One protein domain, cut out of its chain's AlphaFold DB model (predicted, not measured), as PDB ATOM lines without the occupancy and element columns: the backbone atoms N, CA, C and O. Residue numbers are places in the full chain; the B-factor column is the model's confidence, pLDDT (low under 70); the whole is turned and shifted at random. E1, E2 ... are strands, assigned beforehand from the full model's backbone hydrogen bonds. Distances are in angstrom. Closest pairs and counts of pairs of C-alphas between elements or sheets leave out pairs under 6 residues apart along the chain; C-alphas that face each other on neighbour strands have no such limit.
ATOM      1  N   LEU A   2     190.519 142.142 121.705       55.75
ATOM      2  CA  LEU A   2     191.028 142.427 123.068       55.75
ATOM      3  C   LEU A   2     190.728 143.823 123.658       55.75
ATOM      4  O   LEU A   2     190.943 144.042 124.844       55.75
ATOM      5  N   GLN A   3     190.265 144.799 122.870       56.00
ATOM      6  CA  GLN A   3     190.198 146.192 123.356       56.00
ATOM      7  C   GLN A   3     189.188 146.411 124.497       56.00
ATOM      8  O   GLN A   3     189.352 147.336 125.288       56.00
ATOM      9  N   LYS A   4     188.160 145.560 124.613       57.12
ATOM     10  CA  LYS A   4     187.142 145.689 125.665       57.12
ATOM     11  C   LYS A   4     187.605 145.200 127.040       57.12
ATOM     12  O   LYS A   4     187.050 145.667 128.025       57.12
ATOM     13  N   GLU A   5     188.598 144.313 127.118       62.50
ATOM     14  CA  GLU A   5     189.008 143.708 128.397       62.50
ATOM     15  C   GLU A   5     189.988 144.585 129.192       62.50
ATOM     16  O   GLU A   5     190.023 144.502 130.413       62.50
ATOM     17  N   ASN A   6     190.705 145.500 128.527       70.69
ATOM     18  CA  ASN A   6     191.703 146.383 129.152       70.69
ATOM     19  C   ASN A   6     191.279 147.862 129.177       70.69
ATOM     20  O   ASN A   6     192.113 148.756 129.038       70.69
ATOM     21  N   THR A   7     189.981 148.140 129.313       72.94
ATOM     22  CA  THR A   7     189.469 149.517 129.376       72.94
ATOM     23  C   THR A   7     188.992 149.851 130.782       72.94
ATOM     24  O   THR A   7     188.150 149.161 131.349       72.94
ATOM     25  N   TRP A   8     189.485 150.960 131.325       80.94
ATOM     26  CA  TRP A   8     188.962 151.517 132.566       80.94
ATOM     27  C   TRP A   8     187.585 152.131 132.335       80.94
ATOM     28  O   TRP A   8     187.394 152.906 131.395       80.94
ATOM     29  N   VAL A   9     186.637 151.838 133.220       82.06
ATOM     30  CA  VAL A   9     185.290 152.412 133.179       82.06
ATOM     31  C   VAL A   9     184.990 153.163 134.468       82.06
ATOM     32  O   VAL A   9     185.342 152.726 135.559       82.06
ATOM     33  N   LEU A  10     184.325 154.304 134.331       85.06
ATOM     34  CA  LEU A  10     183.668 155.005 135.421       85.06
ATOM     35  C   LEU A  10     182.187 154.635 135.391       85.06
ATOM     36  O   LEU A  10     181.520 154.827 134.368       85.06
ATOM     37  N   GLU A  11     181.671 154.137 136.508       85.38
ATOM     38  CA  GLU A  11     180.267 153.770 136.669       85.38
ATOM     39  C   GLU A  11     179.593 154.515 137.824       85.38
ATOM     40  O   GLU A  11     180.234 154.948 138.778       85.38
ATOM     41  N   SER A  12     178.272 154.656 137.728       82.44
ATOM     42  CA  SER A  12     177.417 155.161 138.800       82.44
ATOM     43  C   SER A  12     176.102 154.395 138.787       82.44
ATOM     44  O   SER A  12     175.416 154.377 137.764       82.44
ATOM     45  N   ASN A  13     175.712 153.800 139.921       83.12
ATOM     46  CA  ASN A  13     174.489 152.996 140.051       83.12
ATOM     47  C   ASN A  13     174.328 151.972 138.912       83.12
ATOM     48  O   ASN A  13     173.298 151.941 138.235       83.12
ATOM     49  N   ILE A  14     175.364 151.155 138.678       78.88
ATOM     50  CA  ILE A  14     175.356 150.056 137.690       78.88
ATOM     51  C   ILE A  14     175.225 150.569 136.234       78.88
ATOM     52  O   ILE A  14     174.971 149.821 135.292       78.88
ATOM     53  N   LYS A  15     175.390 151.880 136.006       78.62
ATOM     54  CA  LYS A  15     175.406 152.488 134.670       78.62
ATOM     55  C   LYS A  15     176.809 152.973 134.356       78.62
ATOM     56  O   LYS A  15     177.361 153.804 135.074       78.62
ATOM     57  N   ILE A  16     177.346 152.505 133.235       80.69
ATOM     58  CA  ILE A  16     178.626 152.975 132.706       80.69
ATOM     59  C   ILE A  16     178.457 154.436 132.268       80.69
ATOM     60  O   ILE A  16     177.651 154.744 131.387       80.69
ATOM     61  N   MET A  17     179.200 155.334 132.914       75.50
ATOM     62  CA  MET A  17     179.221 156.769 132.627       75.50
ATOM     63  C   MET A  17     180.219 157.103 131.522       75.50
ATOM     64  O   MET A  17     179.946 157.934 130.652       75.50
ATOM     65  N   TRP A  18     181.402 156.488 131.590       74.75
ATOM     66  CA  TRP A  18     182.539 156.848 130.753       74.75
ATOM     67  C   TRP A  18     183.553 155.701 130.686       74.75
ATOM     68  O   TRP A  18     183.999 155.228 131.722       74.75
ATOM     69  N   GLY A  19     183.952 155.272 129.488       76.00
ATOM     70  CA  GLY A  19     185.218 154.546 129.321       76.00
ATOM     71  C   GLY A  19     186.365 155.556 129.289       76.00
ATOM     72  O   GLY A  19     186.325 156.466 128.461       76.00
ATOM     73  N   LEU A  20     187.355 155.455 130.177       71.44
ATOM     74  CA  LEU A  20     188.471 156.407 130.223       71.44
ATOM     75  C   LEU A  20     189.243 156.347 128.894       71.44
ATOM     76  O   LEU A  20     189.681 155.282 128.470       71.44
ATOM     77  N   GLY A  21     189.357 157.494 128.214       65.81
ATOM     78  CA  GLY A  21     189.884 157.591 126.842       65.81
ATOM     79  C   GLY A  21     188.828 157.510 125.725       65.81
ATOM     80  O   GLY A  21     189.160 157.702 124.560       65.81
ATOM     81  N   MET A  22     187.554 157.284 126.057       75.00
ATOM     82  CA  MET A  22     186.416 157.275 125.123       75.00
ATOM     83  C   MET A  22     185.471 158.464 125.378       75.00
ATOM     84  O   MET A  22     185.780 159.380 126.139       75.00
ATOM     85  N   ARG A  23     184.299 158.495 124.729       82.44
ATOM     86  CA  ARG A  23     183.301 159.561 124.909       82.44
ATOM     87  C   ARG A  23     182.449 159.334 126.167       82.44
ATOM     88  O   ARG A  23     182.073 158.203 126.459       82.44
ATOM     89  N   ILE A  24     182.081 160.416 126.858       82.25
ATOM     90  CA  ILE A  24     181.101 160.394 127.962       82.25
ATOM     91  C   ILE A  24     179.694 160.078 127.424       82.25
ATOM     92  O   ILE A  24     179.271 160.629 126.392       82.25
ATOM     93  N   ASP A  25     178.965 159.221 128.144       84.69
ATOM     94  CA  ASP A  25     177.571 158.870 127.866       84.69
ATOM     95  C   ASP A  25     176.658 160.108 127.956       84.69
ATOM     96  O   ASP A  25     176.821 160.984 128.807       84.69
ATOM     97  N   ASN A  26     175.681 160.203 127.049       83.50
ATOM     98  CA  ASN A  26     174.792 161.363 126.942       83.50
ATOM     99  C   ASN A  26     174.063 161.712 128.248       83.50
ATOM    100  O   ASN A  26     173.783 162.887 128.472       83.50
ATOM    101  N   ARG A  27     173.788 160.724 129.104       84.75
ATOM    102  CA  ARG A  27     173.063 160.898 130.372       84.75
ATOM    103  C   ARG A  27     173.846 161.691 131.417       84.75
ATOM    104  O   ARG A  27     173.240 162.241 132.328       84.75
ATOM    105  N   PHE A  28     175.169 161.762 131.281       84.44
ATOM    106  CA  PHE A  28     176.062 162.419 132.240       84.44
ATOM    107  C   PHE A  28     176.702 163.692 131.670       84.44
ATOM    108  O   PHE A  28     177.663 164.219 132.230       84.44
ATOM    109  N   LYS A  29     176.186 164.197 130.543       86.94
ATOM    110  CA  LYS A  29     176.646 165.456 129.955       86.94
ATOM    111  C   LYS A  29     176.270 166.646 130.831       86.94
ATOM    112  O   LYS A  29     175.168 166.725 131.369       86.94
ATOM    113  N   ILE A  30     177.177 167.615 130.883       89.88
ATOM    114  CA  ILE A  30     176.898 168.938 131.433       89.88
ATOM    115  C   ILE A  30     175.971 169.665 130.453       89.88
ATOM    116  O   ILE A  30     176.219 169.688 129.248       89.88
ATOM    117  N   THR A  31     174.898 170.246 130.977       92.12
ATOM    118  CA  THR A  31     173.927 171.049 130.228       92.12
ATOM    119  C   THR A  31     173.778 172.416 130.890       92.12
ATOM    120  O   THR A  31     174.270 172.627 131.998       92.12
ATOM    121  N   GLY A  32     173.053 173.342 130.258       93.44
ATOM    122  CA  GLY A  32     172.772 174.653 130.860       93.44
ATOM    123  C   GLY A  32     172.002 174.582 132.189       93.44
ATOM    124  O   GLY A  32     172.075 175.512 132.983       93.44
ATOM    125  N   ALA A  33     171.311 173.472 132.469       95.00
ATOM    126  CA  ALA A  33     170.598 173.251 133.728       95.00
ATOM    127  C   ALA A  33     171.477 172.628 134.835       95.00
ATOM    128  O   ALA A  33     171.011 172.429 135.960       95.00
ATOM    129  N   THR A  34     172.734 172.279 134.541       94.81
ATOM    130  CA  THR A  34     173.629 171.624 135.500       94.81
ATOM    131  C   THR A  34     174.064 172.603 136.592       94.81
ATOM    132  O   THR A  34     174.784 173.559 136.330       94.81
ATOM    133  N   LYS A  35     173.658 172.337 137.840       95.81
ATOM    134  CA  LYS A  35     173.979 173.184 139.006       95.81
ATOM    135  C   LYS A  35     175.288 172.818 139.701       95.81
ATOM    136  O   LYS A  35     175.894 173.658 140.352       95.81
ATOM    137  N   GLN A  36     175.692 171.555 139.610       93.56
ATOM    138  CA  GLN A  36     176.879 171.028 140.274       93.56
ATOM    139  C   GLN A  36     177.628 170.126 139.303       93.56
ATOM    140  O   GLN A  36     177.015 169.333 138.588       93.56
ATOM    141  N   VAL A  37     178.950 170.268 139.272       91.00
ATOM    142  CA  VAL A  37     179.826 169.518 138.372       91.00
ATOM    143  C   VAL A  37     180.839 168.752 139.205       91.00
ATOM    144  O   VAL A  37     181.596 169.348 139.968       91.00
ATOM    145  N   LEU A  38     180.883 167.436 139.016       88.06
ATOM    146  CA  LEU A  38     181.940 166.591 139.554       88.06
ATOM    147  C   LEU A  38     183.100 166.548 138.554       88.06
ATOM    148  O   LEU A  38     182.919 166.150 137.403       88.06
ATOM    149  N   ARG A  39     184.296 166.962 138.983       87.25
ATOM    150  CA  ARG A  39     185.513 166.916 138.164       87.25
ATOM    151  C   ARG A  39     186.425 165.808 138.674       87.25
ATOM    152  O   ARG A  39     186.902 165.875 139.800       87.25
ATOM    153  N   LEU A  40     186.691 164.825 137.822       85.12
ATOM    154  CA  LEU A  40     187.615 163.728 138.095       85.12
ATOM    155  C   LEU A  40     188.792 163.822 137.124       85.12
ATOM    156  O   LEU A  40     188.604 164.121 135.944       85.12
ATOM    157  N   LYS A  41     190.004 163.567 137.614       84.38
ATOM    158  CA  LYS A  41     191.215 163.482 136.795       84.38
ATOM    159  C   LYS A  41     191.906 162.169 137.122       84.38
ATOM    160  O   LYS A  41     192.281 161.953 138.268       84.38
ATOM    161  N   LEU A  42     192.085 161.315 136.119       82.12
ATOM    162  CA  LEU A  42     192.971 160.167 136.257       82.12
ATOM    163  C   LEU A  42     194.415 160.674 136.169       82.12
ATOM    164  O   LEU A  42     194.777 161.346 135.201       82.12
ATOM    165  N   GLN A  43     195.221 160.392 137.186       84.19
ATOM    166  CA  GLN A  43     196.652 160.680 137.190       84.19
ATOM    167  C   GLN A  43     197.404 159.358 137.245       84.19
ATOM    168  O   GLN A  43     197.101 158.512 138.081       84.19
ATOM    169  N   HIS A  44     198.374 159.189 136.353       78.25
ATOM    170  CA  HIS A  44     199.345 158.114 136.469       78.25
ATOM    171  C   HIS A  44     200.518 158.649 137.291       78.25
ATOM    172  O   HIS A  44     201.097 159.676 136.931       78.25
ATOM    173  N   SER A  45     200.833 158.006 138.410       73.44
ATOM    174  CA  SER A  45     202.059 158.271 139.160       73.44
ATOM    175  C   SER A  45     203.194 157.522 138.467       73.44
ATOM    176  O   SER A  45     203.302 156.304 138.606       73.44
ATOM    177  N   SER A  46     203.949 158.236 137.635       60.47
ATOM    178  CA  SER A  46     205.263 157.796 137.154       60.47
ATOM    179  C   SER A  46     206.321 157.981 138.231       60.47
ATOM    180  O   SER A  46     206.168 158.932 139.031       60.47
TER     181      SER A  46
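What this domain is: This is residues 2 to 46 of the 46 residues of the protein "tRNA(Ile)-lysidine synthetase" of Chitinophagaceae bacterium (UniProt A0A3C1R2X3). This is a domain of little regular structure: a small two-stranded hairpin, E1 and E2, followed by a long loose stretch that goes out to a turn at residues 31 to 36, which sticks out, and then folds back as a tail to residue 46. The 45 printed residues hold no named helix and two strands, E1 then E2, in an antiparallel sheet. The class is all strand, with 9 residues in named elements. The whole is loose, with a radius of gyration of the C-alphas of 12.6 A and spans of 38 by 25 by 18 A.

How they stand to each other: Look first at E1, residues 9 to 12, and E2, residues 15 to 19, a hairpin with a tight link and 152 degrees between directions. N 10 and O 18, 2.8 A apart, are within hydrogen-bond range.

Where its parts are: Find C-alpha 9 at (185.290, 152.412, 133.179); E1 runs 10.1 A from there. E2 runs 11.4 A to C-alpha 19 at (185.218, 154.546, 129.321).

The domain as a whole: The C-alphas farthest apart, Leu 2 and Lys 35, are 38.6 A apart. The printed part has no cut. pLDDT is under 70 at residues 2 to 5, 21 and 46.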